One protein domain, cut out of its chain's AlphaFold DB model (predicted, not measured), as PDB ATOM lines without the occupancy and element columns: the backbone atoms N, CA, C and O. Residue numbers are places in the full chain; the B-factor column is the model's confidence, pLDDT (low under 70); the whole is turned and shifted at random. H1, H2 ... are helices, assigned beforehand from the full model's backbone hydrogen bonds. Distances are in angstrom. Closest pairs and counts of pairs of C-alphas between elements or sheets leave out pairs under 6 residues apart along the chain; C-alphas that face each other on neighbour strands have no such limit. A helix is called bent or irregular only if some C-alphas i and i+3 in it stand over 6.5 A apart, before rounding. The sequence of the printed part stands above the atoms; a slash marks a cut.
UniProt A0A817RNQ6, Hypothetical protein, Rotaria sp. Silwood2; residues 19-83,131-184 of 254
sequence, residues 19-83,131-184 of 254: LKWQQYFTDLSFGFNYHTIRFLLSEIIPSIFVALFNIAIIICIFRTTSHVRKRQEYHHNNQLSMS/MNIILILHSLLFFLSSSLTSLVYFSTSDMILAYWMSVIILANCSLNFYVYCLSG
ATOM      1  N   LEU A  19      -8.893  19.761 115.951       73.56
ATOM      2  CA  LEU A  19      -9.246  18.340 115.971       73.56
ATOM      3  C   LEU A  19     -10.743  18.096 115.718       73.56
ATOM      4  O   LEU A  19     -11.101  17.200 114.960       73.56
ATOM      5  N   LYS A  20     -11.627  18.929 116.288       71.81
ATOM      6  CA  LYS A  20     -13.079  18.841 116.045       71.81
ATOM      7  C   LYS A  20     -13.451  19.178 114.606       71.81
ATOM      8  O   LYS A  20     -14.305  18.507 114.038       71.81
ATOM      9  N   TRP A  21     -12.816  20.187 114.010       69.56
ATOM     10  CA  TRP A  21     -13.020  20.501 112.594       69.56
ATOM     11  C   TRP A  21     -12.510  19.377 111.701       69.56
ATOM     12  O   TRP A  21     -13.190  18.982 110.762       69.56
ATOM     13  N   GLN A  22     -11.354  18.809 112.026       68.12
ATOM     14  CA  GLN A  22     -10.767  17.713 111.271       68.12
ATOM     15  C   GLN A  22     -11.631  16.449 111.354       68.12
ATOM     16  O   GLN A  22     -11.829  15.798 110.332       68.12
ATOM     17  N   GLN A  23     -12.229  16.172 112.518       72.19
ATOM     18  CA  GLN A  23     -13.190  15.086 112.729       72.19
ATOM     19  C   GLN A  23     -14.525  15.346 112.011       72.19
ATOM     20  O   GLN A  23     -15.057  14.453 111.363       72.19
ATOM     21  N   TYR A  24     -15.009  16.593 111.999       67.31
ATOM     22  CA  TYR A  24     -16.174  17.005 111.209       67.31
ATOM     23  C   TYR A  24     -15.937  16.829 109.701       67.31
ATOM     24  O   TYR A  24     -16.817  16.345 108.995       67.31
ATOM     25  N   PHE A  25     -14.736  17.155 109.203       59.66
ATOM     26  CA  PHE A  25     -14.355  16.961 107.800       59.66
ATOM     27  C   PHE A  25     -14.087  15.495 107.428       59.66
ATOM     28  O   PHE A  25     -14.245  15.139 106.262       59.66
ATOM     29  N   THR A  26     -13.710  14.640 108.384       63.28
ATOM     30  CA  THR A  26     -13.548  13.193 108.144       63.28
ATOM     31  C   THR A  26     -14.863  12.421 108.251       63.28
ATOM     32  O   THR A  26     -15.058  11.489 107.473       63.28
ATOM     33  N   ASP A  27     -15.804  12.848 109.102       57.69
ATOM     34  CA  ASP A  27     -17.191  12.346 109.098       57.69
ATOM     35  C   ASP A  27     -17.984  12.856 107.883       57.69
ATOM     36  O   ASP A  27     -18.820  12.135 107.335       57.69
ATOM     37  N   LEU A  28     -17.621  14.031 107.352       53.53
ATOM     38  CA  LEU A  28     -17.893  14.466 105.972       53.53
ATOM     39  C   LEU A  28     -17.090  13.656 104.941       53.53
ATOM     40  O   LEU A  28     -16.673  14.174 103.903       53.53
ATOM     41  N   SER A  29     -16.918  12.353 105.180       51.41
ATOM     42  CA  SER A  29     -16.762  11.404 104.092       51.41
ATOM     43  C   SER A  29     -17.765  11.807 103.010       51.41
ATOM     44  O   SER A  29     -18.972  11.897 103.248       51.41
ATOM     45  N   PHE A  30     -17.233  12.171 101.842       49.97
ATOM     46  CA  PHE A  30     -17.948  12.599 100.639       49.97
ATOM     47  C   PHE A  30     -18.795  11.443 100.068       49.97
ATOM     48  O   PHE A  30     -18.853  11.210  98.862       49.97
ATOM     49  N   GLY A  31     -19.473  10.680 100.925       49.91
ATOM     50  CA  GLY A  31     -20.673   9.982 100.549       49.91
ATOM     51  C   GLY A  31     -21.585  11.020  99.925       49.91
ATOM     52  O   GLY A  31     -21.803  12.094 100.484       49.91
ATOM     53  N   PHE A  32     -22.058  10.704  98.727       52.81
ATOM     54  CA  PHE A  32     -23.172  11.331  98.035       52.81
ATOM     55  C   PHE A  32     -24.406  11.304  98.954       52.81
ATOM     56  O   PHE A  32     -25.354  10.546  98.762       52.81
ATOM     57  N   ASN A  33     -24.358  12.090 100.024       61.81
ATOM     58  CA  ASN A  33     -25.373  12.137 101.039       61.81
ATOM     59  C   ASN A  33     -26.574  12.744 100.333       61.81
ATOM     60  O   ASN A  33     -26.457  13.779  99.667       61.81
ATOM     61  N   TYR A  34     -27.712  12.063 100.404       66.88
ATOM     62  CA  TYR A  34     -28.919  12.445  99.674       66.88
ATOM     63  C   TYR A  34     -29.253  13.933  99.875       66.88
ATOM     64  O   TYR A  34     -29.710  14.607  98.953       66.88
ATOM     65  N   HIS A  35     -28.920  14.472 101.051       67.00
ATOM     66  CA  HIS A  35     -29.027  15.888 101.375       67.00
ATOM     67  C   HIS A  35     -28.155  16.811 100.511       67.00
ATOM     68  O   HIS A  35     -28.664  17.810 100.008       67.00
ATOM     69  N   THR A  36     -26.884  16.476 100.287       66.69
ATOM     70  CA  THR A  36     -25.950  17.271  99.474       66.69
ATOM     71  C   THR A  36     -26.335  17.238  97.997       66.69
ATOM     72  O   THR A  36     -26.285  18.263  97.320       66.69
ATOM     73  N   ILE A  37     -26.799  16.087  97.495       70.62
ATOM     74  CA  ILE A  37     -27.334  15.969  96.128       70.62
ATOM     75  C   ILE A  37     -28.603  16.795  95.985       70.62
ATOM     76  O   ILE A  37     -28.754  17.538  95.020       70.62
ATOM     77  N   ARG A  38     -29.532  16.669  96.935       71.88
ATOM     78  CA  ARG A  38     -30.787  17.415  96.917       71.88
ATOM     79  C   ARG A  38     -30.523  18.914  96.978       71.88
ATOM     80  O   ARG A  38     -31.176  19.647  96.249       71.88
ATOM     81  N   PHE A  39     -29.548  19.357  97.766       69.00
ATOM     82  CA  PHE A  39     -29.083  20.744  97.804       69.00
ATOM     83  C   PHE A  39     -28.538  21.194  96.436       69.00
ATOM     84  O   PHE A  39     -29.066  22.124  95.834       69.00
ATOM     85  N   LEU A  40     -27.592  20.451  95.852       68.81
ATOM     86  CA  LEU A  40     -27.069  20.715  94.502       68.81
ATOM     87  C   LEU A  40     -28.179  20.782  93.438       68.81
ATOM     88  O   LEU A  40     -28.226  21.706  92.628       68.81
ATOM     89  N   LEU A  41     -29.103  19.825  93.435       70.06
ATOM     90  CA  LEU A  41     -30.167  19.760  92.435       70.06
ATOM     91  C   LEU A  41     -31.281  20.786  92.670       70.06
ATOM     92  O   LEU A  41     -31.905  21.216  91.706       70.06
ATOM     93  N   SER A  42     -31.570  21.167  93.914       66.12
ATOM     94  CA  SER A  42     -32.658  22.109  94.214       66.12
ATOM     95  C   SER A  42     -32.222  23.568  94.173       66.12
ATOM     96  O   SER A  42     -33.070  24.423  93.942       66.12
ATOM     97  N   GLU A  43     -30.926  23.857  94.308       64.75
ATOM     98  CA  GLU A  43     -30.426  25.233  94.403       64.75
ATOM     99  C   GLU A  43     -29.538  25.631  93.223       64.75
ATOM    100  O   GLU A  43     -29.761  26.669  92.588       64.75
ATOM    101  N   ILE A  44     -28.579  24.780  92.843       72.62
ATOM    102  CA  ILE A  44     -27.655  25.098  91.746       72.62
ATOM    103  C   ILE A  44     -28.358  24.978  90.395       72.62
ATOM    104  O   ILE A  44     -28.148  25.821  89.524       72.62
ATOM    105  N   ILE A  45     -29.243  23.995  90.216       72.12
ATOM    106  CA  ILE A  45     -29.956  23.831  88.943       72.12
ATOM    107  C   ILE A  45     -30.845  25.043  88.621       72.12
ATOM    108  O   ILE A  45     -30.685  25.583  87.524       72.12
ATOM    109  N   PRO A  46     -31.737  25.531  89.509       69.50
ATOM    110  CA  PRO A  46     -32.531  26.722  89.206       69.50
ATOM    111  C   PRO A  46     -31.670  27.955  88.936       69.50
ATOM    112  O   PRO A  46     -31.956  28.692  87.994       69.50
ATOM    113  N   SER A  47     -30.583  28.141  89.692       70.88
ATOM    114  CA  SER A  47     -29.648  29.252  89.485       70.88
ATOM    115  C   SER A  47     -28.962  29.179  88.111       70.88
ATOM    116  O   SER A  47     -28.933  30.165  87.370       70.88
ATOM    117  N   ILE A  48     -28.518  27.988  87.688       68.75
ATOM    118  CA  ILE A  48     -27.973  27.754  86.344       68.75
ATOM    119  C   ILE A  48     -29.035  28.010  85.269       68.75
ATOM    120  O   ILE A  48     -28.738  28.651  84.263       68.75
ATOM    121  N   PHE A  49     -30.277  27.556  85.458       69.31
ATOM    122  CA  PHE A  49     -31.352  27.801  84.492       69.31
ATOM    123  C   PHE A  49     -31.659  29.290  84.335       69.31
ATOM    124  O   PHE A  49     -31.812  29.756  83.205       69.31
ATOM    125  N   VAL A  50     -31.696  30.045  85.434       72.25
ATOM    126  CA  VAL A  50     -31.819  31.507  85.403       72.25
ATOM    127  C   VAL A  50     -30.641  32.122  84.652       72.25
ATOM    128  O   VAL A  50     -30.850  32.953  83.768       72.25
ATOM    129  N   ALA A  51     -29.408  31.723  84.970       67.31
ATOM    130  CA  ALA A  51     -28.217  32.258  84.321       67.31
ATOM    131  C   ALA A  51     -28.240  31.992  82.807       67.31
ATOM    132  O   ALA A  51     -28.044  32.911  82.011       67.31
ATOM    133  N   LEU A  52     -28.568  30.766  82.391       69.50
ATOM    134  CA  LEU A  52     -28.717  30.394  80.984       69.50
ATOM    135  C   LEU A  52     -29.858  31.153  80.304       69.50
ATOM    136  O   LEU A  52     -29.712  31.571  79.155       69.50
ATOM    137  N   PHE A  53     -30.977  31.369  80.995       73.25
ATOM    138  CA  PHE A  53     -32.096  32.154  80.481       73.25
ATOM    139  C   PHE A  53     -31.701  33.620  80.262       73.25
ATOM    140  O   PHE A  53     -31.952  34.172  79.188       73.25
ATOM    141  N   ASN A  54     -30.991  34.224  81.217       72.00
ATOM    142  CA  ASN A  54     -30.457  35.580  81.098       72.00
ATOM    143  C   ASN A  54     -29.442  35.687  79.949       72.00
ATOM    144  O   ASN A  54     -29.544  36.591  79.119       72.00
ATOM    145  N   ILE A  55     -28.522  34.723  79.820       73.50
ATOM    146  CA  ILE A  55     -27.582  34.646  78.690       73.50
ATOM    147  C   ILE A  55     -28.342  34.522  77.360       73.50
ATOM    148  O   ILE A  55     -28.017  35.213  76.395       73.50
ATOM    149  N   ALA A  56     -29.392  33.698  77.294       68.56
ATOM    150  CA  ALA A  56     -30.205  33.534  76.092       68.56
ATOM    151  C   ALA A  56     -30.941  34.827  75.700       68.56
ATOM    152  O   ALA A  56     -31.016  35.149  74.508       68.56
ATOM    153  N   ILE A  57     -31.440  35.595  76.677       73.62
ATOM    154  CA  ILE A  57     -32.023  36.924  76.449       73.62
ATOM    155  C   ILE A  57     -30.964  37.875  75.891       73.62
ATOM    156  O   ILE A  57     -31.205  38.503  74.860       73.62
ATOM    157  N   ILE A  58     -29.781  37.940  76.509       70.94
ATOM    158  CA  ILE A  58     -28.671  38.789  76.053       70.94
ATOM    159  C   ILE A  58     -28.290  38.439  74.609       70.94
ATOM    160  O   ILE A  58     -28.244  39.322  73.750       70.94
ATOM    161  N   ILE A  59     -28.111  37.152  74.297       75.62
ATOM    162  CA  ILE A  59     -27.825  36.682  72.936       75.62
ATOM    163  C   ILE A  59     -28.953  37.079  71.977       75.62
ATOM    164  O   ILE A  59     -28.679  37.551  70.873       75.62
ATOM    165  N   CYS A  60     -30.222  36.941  72.373       74.25
ATOM    166  CA  CYS A  60     -31.354  37.391  71.559       74.25
ATOM    167  C   CYS A  60     -31.315  38.901  71.287       74.25
ATOM    168  O   CYS A  60     -31.562  39.323  70.152       74.25
ATOM    169  N   ILE A  61     -30.973  39.717  72.285       75.56
ATOM    170  CA  ILE A  61     -30.832  41.168  72.132       75.56
ATOM    171  C   ILE A  61     -29.685  41.482  71.165       75.56
ATOM    172  O   ILE A  61     -29.904  42.191  70.189       75.56
ATOM    173  N   PHE A  62     -28.498  40.894  71.343       72.50
ATOM    174  CA  PHE A  62     -27.362  41.091  70.430       72.50
ATOM    175  C   PHE A  62     -27.667  40.647  68.996       72.50
ATOM    176  O   PHE A  62     -27.294  41.293  68.011       72.50
ATOM    177  N   ARG A  63     -28.389  39.538  68.844       74.94
ATOM    178  CA  ARG A  63     -28.753  39.015  67.529       74.94
ATOM    179  C   ARG A  63     -29.796  39.891  66.835       74.94
ATOM    180  O   ARG A  63     -29.750  40.058  65.618       74.94
ATOM    181  N   THR A  64     -30.719  40.482  67.592       74.31
ATOM    182  CA  THR A  64     -31.706  41.418  67.040       74.31
ATOM    183  C   THR A  64     -31.093  42.782  66.722       74.31
ATOM    184  O   THR A  64     -31.349  43.302  65.635       74.31
ATOM    185  N   THR A  65     -30.224  43.328  67.578       72.75
ATOM    186  CA  THR A  65     -29.535  44.605  67.322       72.75
ATOM    187  C   THR A  65     -28.564  44.514  66.147       72.75
ATOM    188  O   THR A  65     -28.580  45.391  65.282       72.75
ATOM    189  N   SER A  66     -27.787  43.433  66.031       74.31
ATOM    190  CA  SER A  66     -26.885  43.225  64.885       74.31
ATOM    191  C   SER A  66     -27.631  43.140  63.549       74.31
ATOM    192  O   SER A  66     -27.180  43.700  62.551       74.31
ATOM    193  N   HIS A  67     -28.805  42.502  63.514       76.31
ATOM    194  CA  HIS A  67     -29.618  42.435  62.299       76.31
ATOM    195  C   HIS A  67     -30.203  43.803  61.911       76.31
ATOM    196  O   HIS A  67     -30.288  44.126  60.724       76.31
ATOM    197  N   VAL A  68     -30.601  44.619  62.893       72.00
ATOM    198  CA  VAL A  68     -31.053  45.998  62.639       72.00
ATOM    199  C   VAL A  68     -29.903  46.849  62.102       72.00
ATOM    200  O   VAL A  68     -30.090  47.525  61.092       72.00
ATOM    201  N   ARG A  69     -28.707  46.742  62.695       74.38
ATOM    202  CA  ARG A  69     -27.505  47.455  62.238       74.38
ATOM    203  C   ARG A  69     -27.150  47.113  60.789       74.38
ATOM    204  O   ARG A  69     -27.022  48.016  59.971       74.38
ATOM    205  N   LYS A  70     -27.126  45.822  60.432       77.88
ATOM    206  CA  LYS A  70     -26.876  45.392  59.044       77.88
ATOM    207  C   LYS A  70     -27.911  45.945  58.062       77.88
ATOM    208  O   LYS A  70     -27.563  46.325  56.952       77.88
ATOM    209  N   ARG A  71     -29.192  46.015  58.446       75.31
ATOM    210  CA  ARG A  71     -30.221  46.621  57.580       75.31
ATOM    211  C   ARG A  71     -30.018  48.119  57.383       75.31
ATOM    212  O   ARG A  71     -30.275  48.604  56.286       75.31
ATOM    213  N   GLN A  72     -29.579  48.837  58.415       76.94
ATOM    214  CA  GLN A  72     -29.266  50.262  58.294       76.94
ATOM    215  C   GLN A  72     -28.078  50.494  57.356       76.94
ATOM    216  O   GLN A  72     -28.179  51.342  56.478       76.94
ATOM    217  N   GLU A  73     -27.018  49.685  57.458       79.06
ATOM    218  CA  GLU A  73     -25.871  49.736  56.536       79.06
ATOM    219  C   GLU A  73     -26.293  49.471  55.081       79.06
ATOM    220  O   GLU A  73     -25.915  50.224  54.185       79.06
ATOM    221  N   TYR A  74     -27.153  48.473  54.835       80.00
ATOM    222  CA  TYR A  74     -27.691  48.216  53.491       80.00
ATOM    223  C   TYR A  74     -28.495  49.396  52.934       80.00
ATOM    224  O   TYR A  74     -28.338  49.741  51.765       80.00
ATOM    225  N   HIS A  75     -29.353  50.024  53.744       76.06
ATOM    226  CA  HIS A  75     -30.129  51.184  53.299       76.06
ATOM    227  C   HIS A  75     -29.252  52.413  53.044       76.06
ATOM    228  O   HIS A  75     -29.494  53.125  52.071       76.06
ATOM    229  N   HIS A  76     -28.232  52.639  53.873       78.31
ATOM    230  CA  HIS A  76     -27.295  53.744  53.694       78.31
ATOM    231  C   HIS A  76     -26.455  53.572  52.420       78.31
ATOM    232  O   HIS A  76     -26.389  54.489  51.601       78.31
ATOM    233  N   ASN A  77     -25.919  52.370  52.178       78.94
ATOM    234  CA  ASN A  77     -25.164  52.068  50.959       78.94
ATOM    235  C   ASN A  77     -26.025  52.185  49.691       78.94
ATOM    236  O   ASN A  77     -25.542  52.674  48.674       78.94
ATOM    237  N   ASN A  78     -27.307  51.798  49.750       77.69
ATOM    238  CA  ASN A  78     -28.227  51.973  48.619       77.69
ATOM    239  C   ASN A  78     -28.599  53.442  48.355       77.69
ATOM    240  O   ASN A  78     -28.891  53.803  47.217       77.69
ATOM    241  N   GLN A  79     -28.628  54.295  49.383       75.19
ATOM    242  CA  GLN A  79     -28.836  55.733  49.182       75.19
ATOM    243  C   GLN A  79     -27.614  56.392  48.535       75.19
ATOM    244  O   GLN A  79     -27.773  57.173  47.598       75.19
ATOM    245  N   LEU A  80     -26.405  56.037  48.981       74.81
ATOM    246  CA  LEU A  80     -25.156  56.534  48.395       74.81
ATOM    247  C   LEU A  80     -25.014  56.121  46.922       74.81
ATOM    248  O   LEU A  80     -24.702  56.967  46.082       74.81
ATOM    249  N   SER A  81     -25.329  54.866  46.581       74.06
ATOM    250  CA  SER A  81     -25.267  54.387  45.193       74.06
ATOM    251  C   SER A  81     -26.280  55.078  44.272       74.06
ATOM    252  O   SER A  81     -25.941  55.406  43.137       74.06
ATOM    253  N   MET A  82     -27.488  55.384  44.760       67.31
ATOM    254  CA  MET A  82     -28.475  56.161  43.998       67.31
ATOM    255  C   MET A  82     -28.040  57.617  43.789       67.31
ATOM    256  O   MET A  82     -28.234  58.148  42.699       67.31
ATOM    257  N   SER A  83     -27.413  58.259  44.783       65.06
ATOM    258  CA  SER A  83     -26.971  59.656  44.642       65.06
ATOM    259  C   SER A  83     -25.848  59.850  43.619       65.06
ATOM    260  O   SER A  83     -25.832  60.873  42.934       65.06
ATOM    261  N   MET A 131     -35.186  50.385  76.961       68.50
ATOM    262  CA  MET A 131     -35.589  49.004  77.208       68.50
ATOM    263  C   MET A 131     -34.431  48.023  77.473       68.50
ATOM    264  O   MET A 131     -34.559  47.168  78.337       68.50
ATOM    265  N   ASN A 132     -33.299  48.138  76.774       67.94
ATOM    266  CA  ASN A 132     -32.116  47.302  77.000       67.94
ATOM    267  C   ASN A 132     -31.441  47.637  78.329       67.94
ATOM    268  O   ASN A 132     -30.994  46.730  79.018       67.94
ATOM    269  N   ILE A 133     -31.399  48.918  78.701       69.75
ATOM    270  CA  ILE A 133     -30.859  49.347  79.997       69.75
ATOM    271  C   ILE A 133     -31.761  48.826  81.118       69.75
ATOM    272  O   ILE A 133     -31.259  48.235  82.066       69.75
ATOM    273  N   ILE A 134     -33.085  48.948  80.968       73.62
ATOM    274  CA  ILE A 134     -34.053  48.392  81.926       73.62
ATOM    275  C   ILE A 134     -33.901  46.868  82.041       73.62
ATOM    276  O   ILE A 134     -33.905  46.343  83.148       73.62
ATOM    277  N   LEU A 135     -33.724  46.153  80.925       73.06
ATOM    278  CA  LEU A 135     -33.523  44.700  80.924       73.06
ATOM    279  C   LEU A 135     -32.221  44.286  81.622       73.06
ATOM    280  O   LEU A 135     -32.223  43.317  82.379       73.06
ATOM    281  N   ILE A 136     -31.127  45.019  81.400       72.06
ATOM    282  CA  ILE A 136     -29.845  44.779  82.079       72.06
ATOM    283  C   ILE A 136     -29.980  45.065  83.576       72.06
ATOM    284  O   ILE A 136     -29.583  44.234  84.388       72.06
ATOM    285  N   LEU A 137     -30.591  46.194  83.940       74.19
ATOM    286  CA  LEU A 137     -30.816  46.579  85.331       74.19
ATOM    287  C   LEU A 137     -31.679  45.542  86.059       74.19
ATOM    288  O   LEU A 137     -31.371  45.167  87.183       74.19
ATOM    289  N   HIS A 138     -32.724  45.039  85.401       75.25
ATOM    290  CA  HIS A 138     -33.619  44.026  85.959       75.25
ATOM    291  C   HIS A 138     -32.918  42.672  86.128       75.25
ATOM    292  O   HIS A 138     -33.012  42.061  87.188       75.25
ATOM    293  N   SER A 139     -32.115  42.260  85.139       73.94
ATOM    294  CA  SER A 139     -31.293  41.041  85.222       73.94
ATOM    295  C   SER A 139     -30.265  41.117  86.358       73.94
ATOM    296  O   SER A 139     -30.036  40.131  87.055       73.94
ATOM    297  N   LEU A 140     -29.676  42.298  86.575       70.19
ATOM    298  CA  LEU A 140     -28.750  42.559  87.678       70.19
ATOM    299  C   LEU A 140     -29.468  42.522  89.037       70.19
ATOM    300  O   LEU A 140     -28.977  41.898  89.973       70.19
ATOM    301  N   LEU A 141     -30.648  43.143  89.139       74.00
ATOM    302  CA  LEU A 141     -31.480  43.128  90.347       74.00
ATOM    303  C   LEU A 141     -31.920  41.709  90.713       74.00
ATOM    304  O   LEU A 141     -31.895  41.343  91.885       74.00
ATOM    305  N   PHE A 142     -32.271  40.901  89.713       75.00
ATOM    306  CA  PHE A 142     -32.604  39.493  89.895       75.00
ATOM    307  C   PHE A 142     -31.399  38.694  90.402       75.00
ATOM    308  O   PHE A 142     -31.519  37.916  91.347       75.00
ATOM    309  N   PHE A 143     -30.220  38.913  89.813       72.94
ATOM    310  CA  PHE A 143     -28.984  38.256  90.235       72.94
ATOM    311  C   PHE A 143     -28.597  38.610  91.678       72.94
ATOM    312  O   PHE A 143     -28.282  37.723  92.472       72.94
ATOM    313  N   LEU A 144     -28.671  39.893  92.042       67.94
ATOM    314  CA  LEU A 144     -28.403  40.358  93.405       67.94
ATOM    315  C   LEU A 144     -29.420  39.798  94.401       67.94
ATOM    316  O   LEU A 144     -29.027  39.308  95.455       67.94
ATOM    317  N   SER A 145     -30.706  39.802  94.046       74.44
ATOM    318  CA  SER A 145     -31.771  39.199  94.848       74.44
ATOM    319  C   SER A 145     -31.518  37.710  95.103       74.44
ATOM    320  O   SER A 145     -31.578  37.275  96.253       74.44
ATOM    321  N   SER A 146     -31.183  36.942  94.065       73.75
ATOM    322  CA  SER A 146     -30.855  35.519  94.198       73.75
ATOM    323  C   SER A 146     -29.617  35.301  95.069       73.75
ATOM    324  O   SER A 146     -29.596  34.378  95.875       73.75
ATOM    325  N   SER A 147     -28.604  36.161  94.944       71.62
ATOM    326  CA  SER A 147     -27.355  36.042  95.710       71.62
ATOM    327  C   SER A 147     -27.559  36.353  97.195       71.62
ATOM    328  O   SER A 147     -27.080  35.615  98.050       71.62
ATOM    329  N   LEU A 148     -28.322  37.407  97.513       72.69
ATOM    330  CA  LEU A 148     -28.729  37.751  98.882       72.69
ATOM    331  C   LEU A 148     -29.542  36.634  99.526       72.69
ATOM    332  O   LEU A 148     -29.374  36.340 100.703       72.69
ATOM    333  N   THR A 149     -30.397  35.993  98.742       71.94
ATOM    334  CA  THR A 149     -31.225  34.884  99.201       71.94
ATOM    335  C   THR A 149     -30.378  33.670  99.589       71.94
ATOM    336  O   THR A 149     -30.552  33.140 100.683       71.94
ATOM    337  N   SER A 150     -29.412  33.277  98.752       72.69
ATOM    338  CA  SER A 150     -28.455  32.217  99.094       72.69
ATOM    339  C   SER A 150     -27.597  32.577 100.313       72.69
ATOM    340  O   SER A 150     -27.281  31.708 101.120       72.69
ATOM    341  N   LEU A 151     -27.253  33.857 100.488       72.88
ATOM    342  CA  LEU A 151     -26.497  34.326 101.651       72.88
ATOM    343  C   LEU A 151     -27.328  34.275 102.943       72.88
ATOM    344  O   LEU A 151     -26.826  33.834 103.974       72.88
ATOM    345  N   VAL A 152     -28.605  34.668 102.887       71.06
ATOM    346  CA  VAL A 152     -29.545  34.535 104.013       71.06
ATOM    347  C   VAL A 152     -29.754  33.064 104.350       71.06
ATOM    348  O   VAL A 152     -29.634  32.701 105.513       71.06
ATOM    349  N   TYR A 153     -29.968  32.213 103.345       69.12
ATOM    350  CA  TYR A 153     -30.098  30.769 103.528       69.12
ATOM    351  C   TYR A 153     -28.877  30.163 104.232       69.12
ATOM    352  O   TYR A 153     -29.033  29.365 105.149       69.12
ATOM    353  N   PHE A 154     -27.664  30.598 103.875       71.56
ATOM    354  CA  PHE A 154     -26.441  30.156 104.548       71.56
ATOM    355  C   PHE A 154     -26.348  30.637 106.008       71.56
ATOM    356  O   PHE A 154     -25.697  30.002 106.833       71.56
ATOM    357  N   SER A 155     -26.992  31.761 106.336       72.62
ATOM    358  CA  SER A 155     -26.937  32.384 107.660       72.62
ATOM    359  C   SER A 155     -28.056  31.945 108.611       72.62
ATOM    360  O   SER A 155     -27.903  32.117 109.821       72.62
ATOM    361  N   THR A 156     -29.185  31.434 108.113       77.31
ATOM    362  CA  THR A 156     -30.340  31.044 108.941       77.31
ATOM    363  C   THR A 156     -30.471  29.531 109.063       77.31
ATOM    364  O   THR A 156     -30.469  28.823 108.064       77.31
ATOM    365  N   SER A 157     -30.685  29.035 110.282       75.94
ATOM    366  CA  SER A 157     -30.959  27.617 110.559       75.94
ATOM    367  C   SER A 157     -32.346  27.148 110.094       75.94
ATOM    368  O   SER A 157     -32.593  25.944 110.023       75.94
ATOM    369  N   ASP A 158     -33.253  28.077 109.775       81.19
ATOM    370  CA  ASP A 158     -34.649  27.779 109.465       81.19
ATOM    371  C   ASP A 158     -34.923  27.769 107.950       81.19
ATOM    372  O   ASP A 158     -35.217  28.785 107.308       81.19
ATOM    373  N   MET A 159     -34.803  26.573 107.372       75.94
ATOM    374  CA  MET A 159     -34.885  26.296 105.932       75.94
ATOM    375  C   MET A 159     -36.208  26.757 105.299       75.94
ATOM    376  O   MET A 159     -36.239  27.193 104.146       75.94
ATOM    377  N   ILE A 160     -37.317  26.655 106.041       77.31
ATOM    378  CA  ILE A 160     -38.659  26.971 105.532       77.31
ATOM    379  C   ILE A 160     -38.812  28.481 105.360       77.31
ATOM    380  O   ILE A 160     -39.289  28.941 104.321       77.31
ATOM    381  N   LEU A 161     -38.372  29.261 106.349       78.06
ATOM    382  CA  LEU A 161     -38.447  30.717 106.295       78.06
ATOM    383  C   LEU A 161     -37.563  31.271 105.173       78.06
ATOM    384  O   LEU A 161     -38.017  32.106 104.389       78.06
ATOM    385  N   ALA A 162     -36.337  30.756 105.043       73.06
ATOM    386  CA  ALA A 162     -35.427  31.145 103.972       73.06
ATOM    387  C   ALA A 162     -36.035  30.868 102.586       73.06
ATOM    388  O   ALA A 162     -36.020  31.744 101.717       73.06
ATOM    389  N   TYR A 163     -36.659  29.700 102.393       75.69
ATOM    390  CA  TYR A 163     -37.355  29.365 101.150       75.69
ATOM    391  C   TYR A 163     -38.498  30.343 100.834       75.69
ATOM    392  O   TYR A 163     -38.569  30.877  99.727       75.69
ATOM    393  N   TRP A 164     -39.375  30.640 101.796       79.62
ATOM    394  CA  TRP A 164     -40.485  31.569 101.558       79.62
ATOM    395  C   TRP A 164     -40.009  32.991 101.260       79.62
ATOM    396  O   TRP A 164     -40.538  33.633 100.353       79.62
ATOM    397  N   MET A 165     -38.967  33.461 101.948       76.19
ATOM    398  CA  MET A 165     -38.354  34.759 101.659       76.19
ATOM    399  C   MET A 165     -37.748  34.786 100.254       76.19
ATOM    400  O   MET A 165     -37.968  35.744  99.515       76.19
ATOM    401  N   SER A 166     -37.093  33.698  99.836       73.62
ATOM    402  CA  SER A 166     -36.608  33.515  98.462       73.62
ATOM    403  C   SER A 166     -37.726  33.721  97.445       73.62
ATOM    404  O   SER A 166     -37.600  34.520  96.517       73.62
ATOM    405  N   VAL A 167     -38.848  33.021  97.640       74.56
ATOM    406  CA  VAL A 167     -39.999  33.048  96.733       74.56
ATOM    407  C   VAL A 167     -40.627  34.438  96.682       74.56
ATOM    408  O   VAL A 167     -40.925  34.923  95.591       74.56
ATOM    409  N   ILE A 168     -40.793  35.107  97.826       75.12
ATOM    410  CA  ILE A 168     -41.374  36.455  97.900       75.12
ATOM    411  C   ILE A 168     -40.490  37.470  97.172       75.12
ATOM    412  O   ILE A 168     -40.997  38.279  96.391       75.12
ATOM    413  N   ILE A 169     -39.171  37.418  97.376       76.00
ATOM    414  CA  ILE A 169     -38.246  38.340  96.714       76.00
ATOM    415  C   ILE A 169     -38.223  38.063  95.201       76.00
ATOM    416  O   ILE A 169     -38.300  39.006  94.409       76.00
ATOM    417  N   LEU A 170     -38.212  36.792  94.780       72.06
ATOM    418  CA  LEU A 170     -38.269  36.413  93.364       72.06
ATOM    419  C   LEU A 170     -39.572  36.876  92.702       72.06
ATOM    420  O   LEU A 170     -39.559  37.430  91.598       72.06
ATOM    421  N   ALA A 171     -40.700  36.687  93.392       70.38
ATOM    422  CA  ALA A 171     -42.013  37.124  92.945       70.38
ATOM    423  C   ALA A 171     -42.040  38.645  92.780       70.38
ATOM    424  O   ALA A 171     -42.386  39.118  91.702       70.38
ATOM    425  N   ASN A 172     -41.581  39.403  93.779       76.88
ATOM    426  CA  ASN A 172     -41.506  40.865  93.726       76.88
ATOM    427  C   ASN A 172     -40.603  41.351  92.576       76.88
ATOM    428  O   ASN A 172     -40.981  42.214  91.780       76.88
ATOM    429  N   CYS A 173     -39.438  40.719  92.406       71.81
ATOM    430  CA  CYS A 173     -38.526  41.045  91.317       71.81
ATOM    431  C   CYS A 173     -39.181  40.793  89.949       71.81
ATOM    432  O   CYS A 173     -39.183  41.676  89.088       71.81
ATOM    433  N   SER A 174     -39.819  39.637  89.754       72.94
ATOM    434  CA  SER A 174     -40.529  39.329  88.506       72.94
ATOM    435  C   SER A 174     -41.744  40.239  88.271       72.94
ATOM    436  O   SER A 174     -41.998  40.632  87.131       72.94
ATOM    437  N   LEU A 175     -42.450  40.656  89.330       73.56
ATOM    438  CA  LEU A 175     -43.603  41.549  89.237       73.56
ATOM    439  C   LEU A 175     -43.204  42.918  88.679       73.56
ATOM    440  O   LEU A 175     -43.903  43.451  87.821       73.56
ATOM    441  N   ASN A 176     -42.042  43.444  89.084       73.88
ATOM    442  CA  ASN A 176     -41.511  44.694  88.540       73.88
ATOM    443  C   ASN A 176     -41.362  44.622  87.016       73.88
ATOM    444  O   ASN A 176     -41.786  45.538  86.312       73.88
ATOM    445  N   PHE A 177     -40.855  43.507  86.478       71.44
ATOM    446  CA  PHE A 177     -40.775  43.311  85.029       71.44
ATOM    447  C   PHE A 177     -42.160  43.351  84.376       71.44
ATOM    448  O   PHE A 177     -42.339  44.026  83.360       71.44
ATOM    449  N   TYR A 178     -43.157  42.691  84.971       70.88
ATOM    450  CA  TYR A 178     -44.534  42.726  84.475       70.88
ATOM    451  C   TYR A 178     -45.136  44.131  84.504       70.88
ATOM    452  O   TYR A 178     -45.762  44.534  83.525       70.88
ATOM    453  N   VAL A 179     -44.906  44.910  85.562       76.12
ATOM    454  CA  VAL A 179     -45.372  46.302  85.656       76.12
ATOM    455  C   VAL A 179     -44.771  47.147  84.528       76.12
ATOM    456  O   VAL A 179     -45.505  47.851  83.831       76.12
ATOM    457  N   TYR A 180     -43.469  47.011  84.252       68.75
ATOM    458  CA  TYR A 180     -42.833  47.683  83.112       68.75
ATOM    459  C   TYR A 180     -43.390  47.205  81.763       68.75
ATOM    460  O   TYR A 180     -43.665  48.025  80.877       68.75
ATOM    461  N   CYS A 181     -43.626  45.899  81.614       66.44
ATOM    462  CA  CYS A 181     -44.236  45.324  80.416       66.44
ATOM    463  C   CYS A 181     -45.651  45.866  80.166       66.44
ATOM    464  O   CYS A 181     -46.036  46.072  79.014       66.44
ATOM    465  N   LEU A 182     -46.429  46.087  81.229       69.00
ATOM    466  CA  LEU A 182     -47.809  46.564  81.159       69.00
ATOM    467  C   LEU A 182     -47.896  48.081  80.953       69.00
ATOM    468  O   LEU A 182     -48.781  48.540  80.227       69.00
ATOM    469  N   SER A 183     -46.964  48.852  81.516       80.81
ATOM    470  CA  SER A 183     -46.951  50.315  81.410       80.81
ATOM    471  C   SER A 183     -46.667  50.791  79.970       80.81
ATOM    472  O   SER A 183     -47.388  51.622  79.409       80.81
ATOM    473  N   GLY A 184     -45.699  50.182  79.274       81.62
ATOM    474  CA  GLY A 184     -45.291  50.615  77.931       81.62
ATOM    475  C   GLY A 184     -46.213  50.148  76.791       81.62
ATOM    476  O   GLY A 184     -46.247  48.968  76.443       81.62
TER     477      GLY A 184
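This is residues 19 to 83 and 131 to 184 of the 254 residues of the protein "Hypothetical protein" of Rotaria sp. Silwood2 (UniProt A0A817RNQ6). One very long helix, H2, runs along most of the length of the printed part, and a helical hairpin of two shorter helices, H3 and H4, runs alongside part of it, with H3 the nearer of the two to H2. Residues 62 to 83 of H2 stick out past the hairpin at one end, and at the other end residues 19 to 42, with the small helix H1, stick out as well. The printed part has 119 residues with four named helices, in the order H1, H2, H3, H4, and no named strand; the class is all helix. The whole is extended, with a radius of gyration of the C-alphas of 22.9 A, and the C-alphas span 84 by 33 by 22 A.

H1, residues 19 to 27, touches no helix. It is joined by a short link of 6 residues to H2, residues 34 to 83, from which it is apart. H2 only just touches H3, residues 131 to 155, with 3 pairs of C-alphas within 8 A, and it does so with residues 47 to 61 alone. The closest C-alphas of these two are those of Asn 54 and Ser 139, 6.9 A apart. H2 and H3 run opposite ways at a shallow tilt of 12 degrees. H3 and H4, residues 159 to 183, form a helical hairpin over a tight link of 3 residues. They touch, with 17 pairs of C-alphas within 8 A, the closest being those of Tyr 153 and Ala 162 at 5.4 A, and they run opposite ways at a shallow tilt of 9 degrees. H4 is apart from H2. Every O i to N i+4 pair is within hydrogen-bond range in H1 and H3, against 44 of 46 in H2 and 20 of 21 in H4.

H1 begins at C-alpha 19, (-9.246, 18.340, 115.971), and has 9 residues. H2, the longest helix with 50 residues, is 72.5 A from C-alpha 34 at (-28.919, 12.445, 99.674) to C-alpha 83 at (-26.971, 59.656, 44.642). It is neither bent nor irregular, but only just: C-alphas 42 and 45 are 6.2 A apart. H3 is 35.8 A long, and H4 is 36.4 A long, ending at C-alpha 183, (-46.951, 50.315, 81.410).

The two C-alphas farthest apart are those of Leu 19 and Ser 83, 84.3 A. Residues 84 to 130 are not printed, and C-alphas 83 and 131 are 35.3 A apart across this cut. Of the links that are printed whole, H3 to H4 is tight and H1 to H2 is short. The mean pLDDT of the printed part is 71.5; 35 residues are under 70, among them residues 24 to 36.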